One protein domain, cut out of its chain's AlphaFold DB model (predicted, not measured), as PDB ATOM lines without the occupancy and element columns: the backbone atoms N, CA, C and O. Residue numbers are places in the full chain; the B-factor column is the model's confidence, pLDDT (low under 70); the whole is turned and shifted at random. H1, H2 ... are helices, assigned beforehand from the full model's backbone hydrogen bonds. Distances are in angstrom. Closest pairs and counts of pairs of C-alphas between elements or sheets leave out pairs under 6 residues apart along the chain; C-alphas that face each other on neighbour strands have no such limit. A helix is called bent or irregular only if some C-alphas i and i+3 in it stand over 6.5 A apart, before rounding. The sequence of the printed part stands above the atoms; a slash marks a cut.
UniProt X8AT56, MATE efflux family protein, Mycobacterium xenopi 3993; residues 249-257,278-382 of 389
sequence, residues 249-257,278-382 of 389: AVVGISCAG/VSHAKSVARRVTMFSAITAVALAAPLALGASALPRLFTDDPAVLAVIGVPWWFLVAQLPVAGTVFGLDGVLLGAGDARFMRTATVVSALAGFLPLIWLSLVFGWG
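Overview. This is residues 249 to 257 and 278 to 382 of the 389 residues of the protein "MATE efflux family protein" of Mycobacterium xenopi 3993 (UniProt X8AT56). Three long helices, H2, H3 and H4, fold back and forth in one flat row, with H3 in the middle, H2 packed along it, and H4 swinging away so that its residues 362 to 372 and 374 to 378 stand free. Short H1 packs on one side of the H2 and H3 pair. The 114 printed residues hold four named helices, H1 to H4 in chain order, and no named strand: the class is all helix. The whole is loose, radius of gyration of the C-alphas 17.6 A, spanning 55 by 32 by 16 A.

Along the chain. H1, residues 249 to 257, begins at C-alpha 249 (34.684, -12.047, -4.227). H2, residues 278 to 305, is 40.3 A long. H3, residues 318 to 351, is 49.9 A long, with a kink of 41 degrees near residue 326; it is irregular, but only just: C-alphas 323 and 326 are 6.8 A apart. H4, residues 354 to 378, is 35.2 A long and ends at C-alpha 378 (31.960, -22.811, -33.894).

Arrangement. The hub, H3, touches the other three helices. H2 and H3 form a helical hairpin at a shallow tilt of 13 degrees; their closest C-alphas, of Ala 296 and Pro 336, are 4.8 A apart. H1 touches H3 at residues 339 to 346 alone, closest C-alphas Ala 249 and Gly 339, 5.5 A. H1 touches H2 at a steep tilt of 50 degrees, closest C-alphas Ile 253 and Val 288, 6.5 A. H3 and H4, also a helical hairpin, only just touch, with 3 pairs of C-alphas within 8 A; the closest, of Leu 348 and Met 357, are 7.0 A apart. H4 is apart from H1 and H2. O i to N i+4 pairs within hydrogen-bond range number 3 of 5 in H1, 22 of 24 in H2, 21 of 30 in H3 and 18 of 21 in H4.

Size, cuts and confidence. The C-alphas farthest apart, of Val 278 and Asp 317, are 55.9 A apart. Residues 258 to 277 are not printed, and C-alphas 257 and 278 are 17.6 A apart across the cut. The link from H2 to H3 is long; that from H3 to H4 is tight. Mean pLDDT of the printed part is 70.8, of H1 34.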
ATOM      1  N   ALA A 249      36.100 -12.124  -4.590       31.88
ATOM      2  CA  ALA A 249      34.684 -12.047  -4.227       31.88
ATOM      3  C   ALA A 249      34.410 -12.638  -2.830       31.88
ATOM      4  O   ALA A 249      33.622 -12.084  -2.066       31.88
ATOM      5  N   VAL A 250      35.150 -13.683  -2.435       38.50
ATOM      6  CA  VAL A 250      34.971 -14.363  -1.136       38.50
ATOM      7  C   VAL A 250      35.354 -13.478   0.061       38.50
ATOM      8  O   VAL A 250      34.784 -13.615   1.142       38.50
ATOM      9  N   VAL A 251      36.265 -12.514  -0.114       37.12
ATOM     10  CA  VAL A 251      36.691 -11.615   0.979       37.12
ATOM     11  C   VAL A 251      35.690 -10.474   1.212       37.12
ATOM     12  O   VAL A 251      35.493 -10.065   2.357       37.12
ATOM     13  N   GLY A 252      34.997 -10.004   0.168       29.98
ATOM     14  CA  GLY A 252      33.924  -9.009   0.309       29.98
ATOM     15  C   GLY A 252      32.730  -9.541   1.111       29.98
ATOM     16  O   GLY A 252      32.152  -8.819   1.925       29.98
ATOM     17  N   ILE A 253      32.432 -10.833   0.957       38.44
ATOM     18  CA  ILE A 253      31.321 -11.530   1.623       38.44
ATOM     19  C   ILE A 253      31.539 -11.654   3.139       38.44
ATOM     20  O   ILE A 253      30.596 -11.476   3.911       38.44
ATOM     21  N   SER A 254      32.779 -11.855   3.598       33.09
ATOM     22  CA  SER A 254      33.093 -11.856   5.038       33.09
ATOM     23  C   SER A 254      33.070 -10.455   5.672       33.09
ATOM     24  O   SER A 254      32.798 -10.338   6.866       33.09
ATOM     25  N   CYS A 255      33.307  -9.386   4.901       31.75
ATOM     26  CA  CYS A 255      33.300  -8.005   5.404       31.75
ATOM     27  C   CYS A 255      31.891  -7.422   5.610       31.75
ATOM     28  O   CYS A 255      31.721  -6.532   6.444       31.75
ATOM     29  N   ALA A 256      30.879  -7.905   4.886       32.78
ATOM     30  CA  ALA A 256      29.502  -7.431   5.057       32.78
ATOM     31  C   ALA A 256      28.788  -8.086   6.254       32.78
ATOM     32  O   ALA A 256      27.955  -7.448   6.897       32.78
ATOM     33  N   GLY A 257      29.143  -9.331   6.599       31.95
ATOM     34  CA  GLY A 257      28.576 -10.030   7.759       31.95
ATOM     35  C   GLY A 257      29.051  -9.476   9.108       31.95
ATOM     36  O   GLY A 257      28.273  -9.406  10.059       31.95
ATOM     37  N   VAL A 278      14.206 -20.594   9.064       64.75
ATOM     38  CA  VAL A 278      14.524 -20.642   7.625       64.75
ATOM     39  C   VAL A 278      14.369 -19.261   6.971       64.75
ATOM     40  O   VAL A 278      15.117 -18.907   6.059       64.75
ATOM     41  N   SER A 279      13.425 -18.454   7.458       68.56
ATOM     42  CA  SER A 279      13.186 -17.079   7.006       68.56
ATOM     43  C   SER A 279      14.385 -16.163   7.277       68.56
ATOM     44  O   SER A 279      14.806 -15.424   6.382       68.56
ATOM     45  N   HIS A 280      14.988 -16.257   8.465       67.25
ATOM     46  CA  HIS A 280      16.156 -15.457   8.828       67.25
ATOM     47  C   HIS A 280      17.366 -15.853   7.972       67.25
ATOM     48  O   HIS A 280      17.996 -14.981   7.367       67.25
ATOM     49  N   ALA A 281      17.622 -17.156   7.812       66.88
ATOM     50  CA  ALA A 281      18.702 -17.669   6.964       66.88
ATOM     51  C   ALA A 281      18.554 -17.236   5.491       66.88
ATOM     52  O   ALA A 281      19.520 -16.769   4.884       66.88
ATOM     53  N   LYS A 282      17.337 -17.297   4.928       74.94
ATOM     54  CA  LYS A 282      17.048 -16.816   3.563       74.94
ATOM     55  C   LYS A 282      17.259 -15.308   3.418       74.94
ATOM     56  O   LYS A 282      17.780 -14.859   2.397       74.94
ATOM     57  N   SER A 283      16.885 -14.519   4.426       75.69
ATOM     58  CA  SER A 283      17.068 -13.062   4.391       75.69
ATOM     59  C   SER A 283      18.552 -12.672   4.389       75.69
ATOM     60  O   SER A 283      18.960 -11.801   3.616       75.69
ATOM     61  N   VAL A 284      19.369 -13.373   5.181       76.50
ATOM     62  CA  VAL A 284      20.823 -13.193   5.225       76.50
ATOM     63  C   VAL A 284      21.444 -13.627   3.900       76.50
ATOM     64  O   VAL A 284      22.185 -12.848   3.303       76.50
ATOM     65  N   ALA A 285      21.074 -14.799   3.376       71.75
ATOM     66  CA  ALA A 285      21.542 -15.284   2.077       71.75
ATOM     67  C   ALA A 285      21.241 -14.294   0.936       71.75
ATOM     68  O   ALA A 285      22.121 -13.993   0.123       71.75
ATOM     69  N   ARG A 286      20.027 -13.726   0.900       80.75
ATOM     70  CA  ARG A 286      19.631 -12.732  -0.113       80.75
ATOM     71  C   ARG A 286      20.462 -11.457  -0.012       80.75
ATOM     72  O   ARG A 286      20.932 -10.957  -1.030       80.75
ATOM     73  N   ARG A 287      20.671 -10.939   1.202       79.44
ATOM     74  CA  ARG A 287      21.474  -9.726   1.432       79.44
ATOM     75  C   ARG A 287      22.940  -9.936   1.056       79.44
ATOM     76  O   ARG A 287      23.516  -9.077   0.396       79.44
ATOM     77  N   VAL A 288      23.517 -11.085   1.412       74.88
ATOM     78  CA  VAL A 288      24.894 -11.455   1.049       74.88
ATOM     79  C   VAL A 288      25.054 -11.563  -0.468       74.88
ATOM     80  O   VAL A 288      25.992 -10.998  -1.032       74.88
ATOM     81  N   THR A 289      24.111 -12.221  -1.144       79.12
ATOM     82  CA  THR A 289      24.133 -12.366  -2.607       79.12
ATOM     83  C   THR A 289      23.986 -11.010  -3.301       79.12
ATOM     84  O   THR A 289      24.741 -10.706  -4.221       79.12
ATOM     85  N   MET A 290      23.079 -10.154  -2.819       83.00
ATOM     86  CA  MET A 290      22.876  -8.802  -3.351       83.00
ATOM     87  C   MET A 290      24.122  -7.928  -3.173       83.00
ATOM     88  O   MET A 290      24.559  -7.290  -4.125       83.00
ATOM     89  N   PHE A 291      24.735  -7.935  -1.988       84.81
ATOM     90  CA  PHE A 291      25.968  -7.187  -1.741       84.81
ATOM     91  C   PHE A 291      27.124  -7.674  -2.628       84.81
ATOM     92  O   PHE A 291      27.884  -6.862  -3.158       84.81
ATOM     93  N   SER A 292      27.225  -8.990  -2.842       75.75
ATOM     94  CA  SER A 292      28.222  -9.591  -3.740       75.75
ATOM     95  C   SER A 292      28.005  -9.160  -5.189       75.75
ATOM     96  O   SER A 292      28.956  -8.742  -5.844       75.75
ATOM     97  N   ALA A 293      26.756  -9.181  -5.665       82.81
ATOM     98  CA  ALA A 293      26.398  -8.730  -7.006       82.81
ATOM     99  C   ALA A 293      26.696  -7.235  -7.201       82.81
ATOM    100  O   ALA A 293      27.342  -6.865  -8.178       82.81
ATOM    101  N   ILE A 294      26.312  -6.382  -6.243       86.44
ATOM    102  CA  ILE A 294      26.600  -4.938  -6.285       86.44
ATOM    103  C   ILE A 294      28.107  -4.694  -6.331       86.44
ATOM    104  O   ILE A 294      28.577  -3.928  -7.165       86.44
ATOM    105  N   THR A 295      28.877  -5.366  -5.472       79.81
ATOM    106  CA  THR A 295      30.337  -5.209  -5.435       79.81
ATOM    107  C   THR A 295      30.981  -5.673  -6.744       79.81
ATOM    108  O   THR A 295      31.895  -5.023  -7.245       79.81
ATOM    109  N   ALA A 296      30.494  -6.769  -7.329       77.75
ATOM    110  CA  ALA A 296      30.994  -7.291  -8.595       77.75
ATOM    111  C   ALA A 296      30.689  -6.357  -9.775       77.75
ATOM    112  O   ALA A 296      31.570  -6.100 -10.595       77.75
ATOM    113  N   VAL A 297      29.481  -5.790  -9.824       86.50
ATOM    114  CA  VAL A 297      29.098  -4.774 -10.817       86.50
ATOM    115  C   VAL A 297      29.906  -3.492 -10.626       86.50
ATOM    116  O   VAL A 297      30.421  -2.948 -11.598       86.50
ATOM    117  N   ALA A 298      30.093  -3.042  -9.384       87.12
ATOM    118  CA  ALA A 298      30.917  -1.878  -9.070       87.12
ATOM    119  C   ALA A 298      32.385  -2.071  -9.484       87.12
ATOM    120  O   ALA A 298      33.035  -1.102  -9.865       87.12
ATOM    121  N   LEU A 299      32.905  -3.305  -9.451       80.00
ATOM    122  CA  LEU A 299      34.241  -3.631  -9.955       80.00
ATOM    123  C   LEU A 299      34.285  -3.713 -11.491       80.00
ATOM    124  O   LEU A 299      35.272  -3.311 -12.100       80.00
ATOM    125  N   ALA A 300      33.222  -4.219 -12.123       82.81
ATOM    126  CA  ALA A 300      33.116  -4.338 -13.577       82.81
ATOM    127  C   ALA A 300      32.921  -2.978 -14.273       82.81
ATOM    128  O   ALA A 300      33.449  -2.766 -15.362       82.81
ATOM    129  N   ALA A 301      32.215  -2.040 -13.637       87.00
ATOM    130  CA  ALA A 301      31.923  -0.715 -14.184       87.00
ATOM    131  C   ALA A 301      33.174   0.092 -14.604       87.00
ATOM    132  O   ALA A 301      33.223   0.523 -15.754       87.00
ATOM    133  N   PRO A 302      34.219   0.275 -13.771       85.81
ATOM    134  CA  PRO A 302      35.427   0.988 -14.188       85.81
ATOM    135  C   PRO A 302      36.214   0.253 -15.284       85.81
ATOM    136  O   PRO A 302      36.843   0.908 -16.108       85.81
ATOM    137  N   LEU A 303      36.152  -1.084 -15.351       82.38
ATOM    138  CA  LEU A 303      36.746  -1.864 -16.449       82.38
ATOM    139  C   LEU A 303      35.980  -1.672 -17.769       82.38
ATOM    140  O   LEU A 303      36.595  -1.599 -18.831       82.38
ATOM    141  N   ALA A 304      34.653  -1.550 -17.706       86.75
ATOM    142  CA  ALA A 304      33.810  -1.243 -18.860       86.75
ATOM    143  C   ALA A 304      34.029   0.195 -19.358       86.75
ATOM    144  O   ALA A 304      34.255   0.414 -20.545       86.75
ATOM    145  N   LEU A 305      34.021   1.172 -18.446       88.31
ATOM    146  CA  LEU A 305      34.230   2.592 -18.758       88.31
ATOM    147  C   LEU A 305      35.665   2.873 -19.224       88.31
ATOM    148  O   LEU A 305      35.889   3.692 -20.109       88.31
ATOM    149  N   GLY A 306      36.638   2.162 -18.655       84.31
ATOM    150  CA  GLY A 306      38.048   2.249 -19.016       84.31
ATOM    151  C   GLY A 306      38.444   1.402 -20.225       84.31
ATOM    152  O   GLY A 306      39.637   1.306 -20.495       84.31
ATOM    153  N   ALA A 307      37.503   0.793 -20.958       80.81
ATOM    154  CA  ALA A 307      37.811  -0.127 -22.059       80.81
ATOM    155  C   ALA A 307      38.685   0.493 -23.166       80.81
ATOM    156  O   ALA A 307      39.442  -0.214 -23.823       80.81
ATOM    157  N   SER A 308      38.629   1.813 -23.353       77.19
ATOM    158  CA  SER A 308      39.443   2.538 -24.336       77.19
ATOM    159  C   SER A 308      40.815   2.985 -23.809       77.19
ATOM    160  O   SER A 308      41.742   3.155 -24.601       77.19
ATOM    161  N   ALA A 309      40.963   3.169 -22.494       81.38
ATOM    162  CA  ALA A 309      42.164   3.732 -21.868       81.38
ATOM    163  C   ALA A 309      43.035   2.675 -21.169       81.38
ATOM    164  O   ALA A 309      44.262   2.726 -21.248       81.38
ATOM    165  N   LEU A 310      42.417   1.687 -20.513       78.12
ATOM    166  CA  LEU A 310      43.115   0.648 -19.753       78.12
ATOM    167  C   LEU A 310      43.986  -0.260 -20.631       78.12
ATOM    168  O   LEU A 310      45.120  -0.507 -20.234       78.12
ATOM    169  N   PRO A 311      43.554  -0.736 -21.817       75.81
ATOM    170  CA  PRO A 311      44.428  -1.544 -22.668       75.81
ATOM    171  C   PRO A 311      45.653  -0.773 -23.177       75.81
ATOM    172  O   PRO A 311      46.739  -1.344 -23.262       75.81
ATOM    173  N   ARG A 312      45.497   0.534 -23.437       75.56
ATOM    174  CA  ARG A 312      46.578   1.418 -23.906       75.56
ATOM    175  C   ARG A 312      47.651   1.660 -22.842       75.56
ATOM    176  O   ARG A 312      48.808   1.833 -23.180       75.56
ATOM    177  N   LEU A 313      47.303   1.575 -21.555       79.38
ATOM    178  CA  LEU A 313      48.283   1.611 -20.459       79.38
ATOM    179  C   LEU A 313      49.259   0.421 -20.473       79.38
ATOM    180  O   LEU A 313      50.335   0.518 -19.887       79.38
ATOM    181  N   PHE A 314      48.890  -0.704 -21.093       71.44
ATOM    182  CA  PHE A 314      49.733  -1.903 -21.146       71.44
ATOM    183  C   PHE A 314      50.507  -2.048 -22.458       71.44
ATOM    184  O   PHE A 314      51.529  -2.736 -22.474       71.44
ATOM    185  N   THR A 315      50.012  -1.484 -23.562       73.38
ATOM    186  CA  THR A 315      50.652  -1.606 -24.874       73.38
ATOM    187  C   THR A 315      50.158  -0.544 -25.853       73.38
ATOM    188  O   THR A 315      48.959  -0.284 -25.941       73.38
ATOM    189  N   ASP A 316      51.090   0.006 -26.631       77.94
ATOM    190  CA  ASP A 316      50.811   0.957 -27.712       77.94
ATOM    191  C   ASP A 316      50.701   0.283 -29.094       77.94
ATOM    192  O   ASP A 316      50.477   0.955 -30.098       77.94
ATOM    193  N   ASP A 317      50.851  -1.047 -29.174       77.06
ATOM    194  CA  ASP A 317      50.814  -1.780 -30.443       77.06
ATOM    195  C   ASP A 317      49.365  -1.904 -30.976       77.06
ATOM    196  O   ASP A 317      48.527  -2.570 -30.344       77.06
ATOM    197  N   PRO A 318      49.040  -1.314 -32.146       76.56
ATOM    198  CA  PRO A 318      47.689  -1.330 -32.703       76.56
ATOM    199  C   PRO A 318      47.200  -2.741 -33.059       76.56
ATOM    200  O   PRO A 318      45.998  -3.003 -32.958       76.56
ATOM    201  N   ALA A 319      48.099  -3.672 -33.401       78.06
ATOM    202  CA  ALA A 319      47.727  -5.056 -33.690       78.06
ATOM    203  C   ALA A 319      47.237  -5.782 -32.425       78.06
ATOM    204  O   ALA A 319      46.297  -6.576 -32.473       78.06
ATOM    205  N   VAL A 320      47.825  -5.473 -31.266       74.31
ATOM    206  CA  VAL A 320      47.428  -6.063 -29.980       74.31
ATOM    207  C   VAL A 320      46.118  -5.454 -29.475       74.31
ATOM    208  O   VAL A 320      45.267  -6.178 -28.952       74.31
ATOM    209  N   LEU A 321      45.922  -4.146 -29.661       76.50
ATOM    210  CA  LEU A 321      44.694  -3.455 -29.255       76.50
ATOM    211  C   LEU A 321      43.465  -3.928 -30.049       76.50
ATOM    212  O   LEU A 321      42.399  -4.098 -29.455       76.50
ATOM    213  N   ALA A 322      43.615  -4.211 -31.348       75.19
ATOM    214  CA  ALA A 322      42.533  -4.746 -32.180       75.19
ATOM    215  C   ALA A 322      42.053  -6.129 -31.698       75.19
ATOM    216  O   ALA A 322      40.852  -6.389 -31.637       75.19
ATOM    217  N   VAL A 323      42.983  -6.994 -31.281       75.88
ATOM    218  CA  VAL A 323      42.670  -8.350 -30.799       75.88
ATOM    219  C   VAL A 323      42.040  -8.340 -29.401       75.88
ATOM    220  O   VAL A 323      41.210  -9.192 -29.094       75.88
ATOM    221  N   ILE A 324      42.396  -7.381 -28.539       73.56
ATOM    222  CA  ILE A 324      41.878  -7.298 -27.159       73.56
ATOM    223  C   ILE A 324      40.408  -6.850 -27.102       73.56
ATOM    224  O   ILE A 324      39.730  -7.157 -26.120       73.56
ATOM    225  N   GLY A 325      39.889  -6.190 -28.143       75.69
ATOM    226  CA  GLY A 325      38.532  -5.633 -28.149       75.69
ATOM    227  C   GLY A 325      37.434  -6.648 -27.810       75.69
ATOM    228  O   GLY A 325      36.565  -6.354 -26.992       75.69
ATOM    229  N   VAL A 326      37.499  -7.862 -28.372       76.81
ATOM    230  CA  VAL A 326      36.497  -8.913 -28.116       76.81
ATOM    231  C   VAL A 326      36.684  -9.566 -26.732       76.81
ATOM    232  O   VAL A 326      35.735  -9.542 -25.944       76.81
ATOM    233  N   PRO A 327      37.876 -10.080 -26.345       77.81
ATOM    234  CA  PRO A 327      38.093 -10.679 -25.022       77.81
ATOM    235  C   PRO A 327      37.846  -9.732 -23.841       77.81
ATOM    236  O   PRO A 327      37.503 -10.194 -22.752       77.81
ATOM    237  N   TRP A 328      38.014  -8.419 -24.031       79.81
ATOM    238  CA  TRP A 328      37.786  -7.432 -22.974       79.81
ATOM    239  C   TRP A 328      36.338  -7.440 -22.483       79.81
ATOM    240  O   TRP A 328      36.090  -7.510 -21.278       79.81
ATOM    241  N   TRP A 329      35.370  -7.448 -23.401       83.19
ATOM    242  CA  TRP A 329      33.953  -7.480 -23.039       83.19
ATOM    243  C   TRP A 329      33.541  -8.812 -22.411       83.19
ATOM    244  O   TRP A 329      32.745  -8.807 -21.474       83.19
ATOM    245  N   PHE A 330      34.153  -9.933 -22.817       80.88
ATOM    246  CA  PHE A 330      34.002 -11.208 -22.100       80.88
ATOM    247  C   PHE A 330      34.490 -11.114 -20.656       80.88
ATOM    248  O   PHE A 330      33.807 -11.579 -19.741       80.88
ATOM    249  N   LEU A 331      35.641 -10.474 -20.433       78.00
ATOM    250  CA  LEU A 331      36.197 -10.277 -19.097       78.00
ATOM    251  C   LEU A 331      35.302  -9.385 -18.223       78.00
ATOM    252  O   LEU A 331      35.118  -9.679 -17.041       78.00
ATOM    253  N   VAL A 332      34.729  -8.326 -18.794       82.50
ATOM    254  CA  VAL A 332      33.782  -7.445 -18.097       82.50
ATOM    255  C   VAL A 332      32.483  -8.187 -17.773       82.50
ATOM    256  O   VAL A 332      32.003  -8.108 -16.644       82.50
ATOM    257  N   ALA A 333      31.936  -8.951 -18.720       84.25
ATOM    258  CA  ALA A 333      30.673  -9.669 -18.548       84.25
ATOM    259  C   ALA A 333      30.767 -10.833 -17.546       84.25
ATOM    260  O   ALA A 333      29.817 -11.081 -16.803       84.25
ATOM    261  N   GLN A 334      31.908 -11.529 -17.466       81.25
ATOM    262  CA  GLN A 334      32.076 -12.623 -16.498       81.25
ATOM    263  C   GLN A 334      32.190 -12.133 -15.045       81.25
ATOM    264  O   GLN A 334      31.941 -12.910 -14.128       81.25
ATOM    265  N   LEU A 335      32.581 -10.875 -14.805       79.19
ATOM    266  CA  LEU A 335      32.843 -10.356 -13.456       79.19
ATOM    267  C   LEU A 335      31.585 -10.343 -12.565       79.19
ATOM    268  O   LEU A 335      31.656 -10.896 -11.463       79.19
ATOM    269  N   PRO A 336      30.433  -9.793 -13.006       83.38
ATOM    270  CA  PRO A 336      29.180  -9.876 -12.259       83.38
ATOM    271  C   PRO A 336      28.745 -11.318 -11.999       83.38
ATOM    272  O   PRO A 336      28.416 -11.662 -10.866       83.38
ATOM    273  N   VAL A 337      28.809 -12.172 -13.028       79.62
ATOM    274  CA  VAL A 337      28.401 -13.581 -12.938       79.62
ATOM    275  C   VAL A 337      29.256 -14.315 -11.906       79.62
ATOM    276  O   VAL A 337      28.722 -14.929 -10.982       79.62
ATOM    277  N   ALA A 338      30.581 -14.188 -12.003       72.06
ATOM    278  CA  ALA A 338      31.513 -14.785 -11.058       72.06
ATOM    279  C   ALA A 338      31.251 -14.281  -9.634       72.06
ATOM    280  O   ALA A 338      31.138 -15.083  -8.709       72.06
ATOM    281  N   GLY A 339      31.101 -12.969  -9.443       69.38
ATOM    282  CA  GLY A 339      30.860 -12.386  -8.124       69.38
ATOM    283  C   GLY A 339      29.586 -12.897  -7.447       69.38
ATOM    284  O   GLY A 339      29.605 -13.187  -6.249       69.38
ATOM    285  N   THR A 340      28.499 -13.071  -8.202       77.75
ATOM    286  CA  THR A 340      27.253 -13.647  -7.678       77.75
ATOM    287  C   THR A 340      27.407 -15.127  -7.324       77.75
ATOM    288  O   THR A 340      26.964 -15.530  -6.247       77.75
ATOM    289  N   VAL A 341      28.076 -15.921  -8.171       72.31
ATOM    290  CA  VAL A 341      28.346 -17.348  -7.906       72.31
ATOM    291  C   VAL A 341      29.195 -17.518  -6.644       72.31
ATOM    292  O   VAL A 341      28.817 -18.277  -5.759       72.31
ATOM    293  N   PHE A 342      30.258 -16.725  -6.480       68.81
ATOM    294  CA  PHE A 342      31.070 -16.740  -5.257       68.81
ATOM    295  C   PHE A 342      30.272 -16.339  -4.003       68.81
ATOM    296  O   PHE A 342      30.523 -16.866  -2.917       68.81
ATOM    297  N   GLY A 343      29.302 -15.430  -4.151       68.06
ATOM    298  CA  GLY A 343      28.295 -15.099  -3.135       68.06
ATOM    299  C   GLY A 343      27.533 -16.322  -2.644       68.06
ATOM    300  O   GLY A 343      27.471 -16.588  -1.440       68.06
ATOM    301  N   LEU A 344      26.976 -17.071  -3.593       69.25
ATOM    302  CA  LEU A 344      26.185 -18.268  -3.333       69.25
ATOM    303  C   LEU A 344      27.037 -19.400  -2.755       69.25
ATOM    304  O   LEU A 344      26.629 -20.003  -1.762       69.25
ATOM    305  N   ASP A 345      28.234 -19.628  -3.293       69.06
ATOM    306  CA  ASP A 345      29.165 -20.639  -2.786       69.06
ATOM    307  C   ASP A 345      29.485 -20.410  -1.305       69.06
ATOM    308  O   ASP A 345      29.470 -21.351  -0.512       69.06
ATOM    309  N   GLY A 346      29.695 -19.155  -0.890       65.81
ATOM    310  CA  GLY A 346      29.925 -18.814   0.516       65.81
ATOM    311  C   GLY A 346      28.743 -19.160   1.432       65.81
ATOM    312  O   GLY A 346      28.943 -19.671   2.537       65.81
ATOM    313  N   VAL A 347      27.510 -18.925   0.973       68.38
ATOM    314  CA  VAL A 347      26.283 -19.252   1.721       68.38
ATOM    315  C   VAL A 347      26.090 -20.769   1.822       68.38
ATOM    316  O   VAL A 347      25.797 -21.286   2.903       68.38
ATOM    317  N   LEU A 348      26.288 -21.487   0.716       67.25
ATOM    318  CA  LEU A 348      26.143 -22.945   0.645       67.25
ATOM    319  C   LEU A 348      27.200 -23.666   1.486       67.25
ATOM    320  O   LEU A 348      26.887 -24.634   2.184       67.25
ATOM    321  N   LEU A 349      28.431 -23.152   1.495       63.88
ATOM    322  CA  LEU A 349      29.504 -23.653   2.348       63.88
ATOM    323  C   LEU A 349      29.153 -23.509   3.838       63.88
ATOM    324  O   LEU A 349      29.394 -24.429   4.619       63.88
ATOM    325  N   GLY A 350      28.537 -22.386   4.226       62.22
ATOM    326  CA  GLY A 350      28.038 -22.168   5.587       62.22
ATOM    327  C   GLY A 350      26.914 -23.135   5.980       62.22
ATOM    328  O   GLY A 350      26.883 -23.623   7.112       62.22
ATOM    329  N   ALA A 351      26.034 -23.475   5.033       64.56
ATOM    330  CA  ALA A 351      24.980 -24.471   5.232       64.56
ATOM    331  C   ALA A 351      25.539 -25.906   5.359       64.56
ATOM    332  O   ALA A 351      24.972 -26.734   6.072       64.56
ATOM    333  N   GLY A 352      26.697 -26.193   4.754       61.28
ATOM    334  CA  GLY A 352      27.381 -27.489   4.829       61.28
ATOM    335  C   GLY A 352      26.746 -28.590   3.978       61.28
ATOM    336  O   GLY A 352      26.987 -29.770   4.232       61.28
ATOM    337  N   ASP A 353      25.953 -28.218   2.972       63.81
ATOM    338  CA  ASP A 353      25.378 -29.161   2.015       63.81
ATOM    339  C   ASP A 353      26.370 -29.460   0.878       63.81
ATOM    340  O   ASP A 353      26.356 -28.867  -0.205       63.81
ATOM    341  N   ALA A 354      27.269 -30.408   1.141       58.31
ATOM    342  CA  ALA A 354      28.268 -30.845   0.169       58.31
ATOM    343  C   ALA A 354      27.655 -31.560  -1.053       58.31
ATOM    344  O   ALA A 354      28.272 -31.580  -2.120       58.31
ATOM    345  N   ARG A 355      26.452 -32.146  -0.930       64.62
ATOM    346  CA  ARG A 355      25.783 -32.830  -2.052       64.62
ATOM    347  C   ARG A 355      25.229 -31.819  -3.047       64.62
ATOM    348  O   ARG A 355      25.409 -32.000  -4.256       64.62
ATOM    349  N   PHE A 356      24.619 -30.749  -2.543       66.00
ATOM    350  CA  PHE A 356      24.155 -29.653  -3.383       66.00
ATOM    351  C   PHE A 356      25.324 -28.972  -4.101       66.00
ATOM    352  O   PHE A 356      25.284 -28.845  -5.324       66.00
ATOM    353  N   MET A 357      26.412 -28.643  -3.389       63.44
ATOM    354  CA  MET A 357      27.587 -28.025  -4.024       63.44
ATOM    355  C   MET A 357      28.210 -28.904  -5.116       63.44
ATOM    356  O   MET A 357      28.555 -28.394  -6.182       63.44
ATOM    357  N   ARG A 358      28.309 -30.225  -4.900       68.44
ATOM    358  CA  ARG A 358      28.835 -31.155  -5.916       68.44
ATOM    359  C   ARG A 358      27.966 -31.169  -7.172       68.44
ATOM    360  O   ARG A 358      28.476 -31.194  -8.283       68.44
ATOM    361  N   THR A 359      26.649 -31.172  -7.000       70.19
ATOM    362  CA  THR A 359      25.715 -31.239  -8.130       70.19
ATOM    363  C   THR A 359      25.696 -29.917  -8.892       70.19
ATOM    364  O   THR A 359      25.789 -29.916 -10.114       70.19
ATOM    365  N   ALA A 360      25.673 -28.787  -8.181       66.00
ATOM    366  CA  ALA A 360      25.689 -27.455  -8.778       66.00
ATOM    367  C   ALA A 360      26.972 -27.182  -9.581       66.00
ATOM    368  O   ALA A 360      26.899 -26.640 -10.684       66.00
ATOM    369  N   THR A 361      28.138 -27.600  -9.081       66.38
ATOM    370  CA  THR A 361      29.418 -27.451  -9.801       66.38
ATOM    371  C   THR A 361      29.486 -28.325 -11.050       66.38
ATOM    372  O   THR A 361      29.870 -27.832 -12.108       66.38
ATOM    373  N   VAL A 362      29.050 -29.588 -10.971       73.06
ATOM    374  CA  VAL A 362      28.992 -30.487 -12.137       73.06
ATOM    375  C   VAL A 362      28.027 -29.955 -13.198       73.06
ATOM    376  O   VAL A 362      28.385 -29.888 -14.371       73.06
ATOM    377  N   VAL A 363      26.836 -29.507 -12.795       75.69
ATOM    378  CA  VAL A 363      25.858 -28.909 -13.717       75.69
ATOM    379  C   VAL A 363      26.413 -27.630 -14.348       75.69
ATOM    380  O   VAL A 363      26.299 -27.457 -15.555       75.69
ATOM    381  N   SER A 364      27.080 -26.770 -13.577       66.44
ATOM    382  CA  SER A 364      27.687 -25.535 -14.100       66.44
ATOM    383  C   SER A 364      28.827 -25.816 -15.084       66.44
ATOM    384  O   SER A 364      28.960 -25.126 -16.096       66.44
ATOM    385  N   ALA A 365      29.637 -26.847 -14.832       66.44
ATOM    386  CA  ALA A 365      30.700 -27.257 -15.743       66.44
ATOM    387  C   ALA A 365      30.135 -27.798 -17.069       66.44
ATOM    388  O   ALA A 365      30.598 -27.411 -18.144       66.44
ATOM    389  N   LEU A 366      29.108 -28.649 -16.993       71.06
ATOM    390  CA  LEU A 366      28.512 -29.305 -18.158       71.06
ATOM    391  C   LEU A 366      27.601 -28.382 -18.977       71.06
ATOM    392  O   LEU A 366      27.632 -28.446 -20.200       71.06
ATOM    393  N   ALA A 367      26.808 -27.529 -18.328       71.75
ATOM    394  CA  ALA A 367      25.828 -26.665 -18.989       71.75
ATOM    395  C   ALA A 367      26.329 -25.229 -19.220       71.75
ATOM    396  O   ALA A 367      25.799 -24.530 -20.076       71.75
ATOM    397  N   GLY A 368      27.333 -24.770 -18.468       67.38
ATOM    398  CA  GLY A 368      27.909 -23.432 -18.619       67.38
ATOM    399  C   GLY A 368      29.185 -23.446 -19.453       67.38
ATOM    400  O   GLY A 368      29.251 -22.824 -20.508       67.38
ATOM    401  N   PHE A 369      30.205 -24.173 -18.993       67.62
ATOM    402  CA  PHE A 369      31.537 -24.135 -19.609       67.62
ATOM    403  C   PHE A 369      31.596 -24.870 -20.952       67.62
ATOM    404  O   PHE A 369      32.132 -24.342 -21.924       67.62
ATOM    405  N   LEU A 370      31.039 -26.080 -21.013       72.69
ATOM    406  CA  LEU A 370      31.109 -26.943 -22.194       72.69
ATOM    407  C   LEU A 370      30.435 -26.325 -23.435       72.69
ATOM    408  O   LEU A 370      31.075 -26.296 -24.488       72.69
ATOM    409  N   PRO A 371      29.222 -25.743 -23.336       75.06
ATOM    410  CA  PRO A 371      28.571 -25.096 -24.472       75.06
ATOM    411  C   PRO A 371      29.288 -23.821 -24.897       75.06
ATOM    412  O   PRO A 371      29.389 -23.562 -26.088       75.06
ATOM    413  N   LEU A 372      29.839 -23.051 -23.952       68.44
ATOM    414  CA  LEU A 372      30.585 -21.830 -24.265       68.44
ATOM    415  C   LEU A 372      31.900 -22.137 -24.996       68.44
ATOM    416  O   LEU A 372      32.269 -21.427 -25.930       68.44
ATOM    417  N   ILE A 373      32.584 -23.221 -24.610       70.44
ATOM    418  CA  ILE A 373      33.769 -23.717 -25.322       70.44
ATOM    419  C   ILE A 373      33.378 -24.130 -26.741       70.44
ATOM    420  O   ILE A 373      34.034 -23.715 -27.697       70.44
ATOM    421  N   TRP A 374      32.285 -24.881 -26.885       74.19
ATOM    422  CA  TRP A 374      31.791 -25.342 -28.182       74.19
ATOM    423  C   TRP A 374      31.355 -24.177 -29.085       74.19
ATOM    424  O   TRP A 374      31.730 -24.134 -30.252       74.19
ATOM    425  N   LEU A 375      30.667 -23.174 -28.533       71.94
ATOM    426  CA  LEU A 375      30.339 -21.928 -29.228       71.94
ATOM    427  C   LEU A 375      31.600 -21.168 -29.652       71.94
ATOM    428  O   LEU A 375      31.656 -20.690 -30.780       71.94
ATOM    429  N   SER A 376      32.633 -21.082 -28.810       67.44
ATOM    430  CA  SER A 376      33.867 -20.390 -29.210       67.44
ATOM    431  C   SER A 376      34.598 -21.099 -30.362       67.44
ATOM    432  O   SER A 376      35.191 -20.424 -31.206       67.44
ATOM    433  N   LEU A 377      34.503 -22.434 -30.435       68.88
ATOM    434  CA  LEU A 377      35.012 -23.240 -31.549       68.88
ATOM    435  C   LEU A 377      34.192 -23.040 -32.832       68.88
ATOM    436  O   LEU A 377      34.777 -22.903 -33.902       68.88
ATOM    437  N   VAL A 378      32.859 -22.983 -32.735       74.12
ATOM    438  CA  VAL A 378      31.960 -22.811 -33.894       74.12
ATOM    439  C   VAL A 378      32.018 -21.395 -34.468       74.12
ATOM    440  O   VAL A 378      32.081 -21.227 -35.682       74.12
ATOM    441  N   PHE A 379      32.030 -20.369 -33.615       72.19
ATOM    442  CA  PHE A 379      32.050 -18.964 -34.043       72.19
ATOM    443  C   PHE A 379      33.459 -18.438 -34.356       72.19
ATOM    444  O   PHE A 379      33.615 -17.256 -34.657       72.19
ATOM    445  N   GLY A 380      34.491 -19.289 -34.290       58.25
ATOM    446  CA  GLY A 380      35.863 -18.911 -34.642       58.25
ATOM    447  C   GLY A 380      36.459 -17.837 -33.729       58.25
ATOM    448  O   GLY A 380      37.366 -17.115 -34.127       58.25
ATOM    449  N   TRP A 381      35.961 -17.713 -32.495       55.78
ATOM    450  CA  TRP A 381      36.493 -16.761 -31.510       55.78
ATOM    451  C   TRP A 381      37.847 -17.206 -30.938       55.78
ATOM    452  O   TRP A 381      38.519 -16.441 -30.243       55.78
ATOM    453  N   GLY A 382      38.261 -18.440 -31.232       47.00
ATOM    454  CA  GLY A 382      39.636 -18.891 -31.081       47.00
ATOM    455  C   GLY A 382      40.471 -18.482 -32.293       47.00
ATOM    456  O   GLY A 382      40.121 -18.850 -33.406       47.00
TER     457      GLY A 382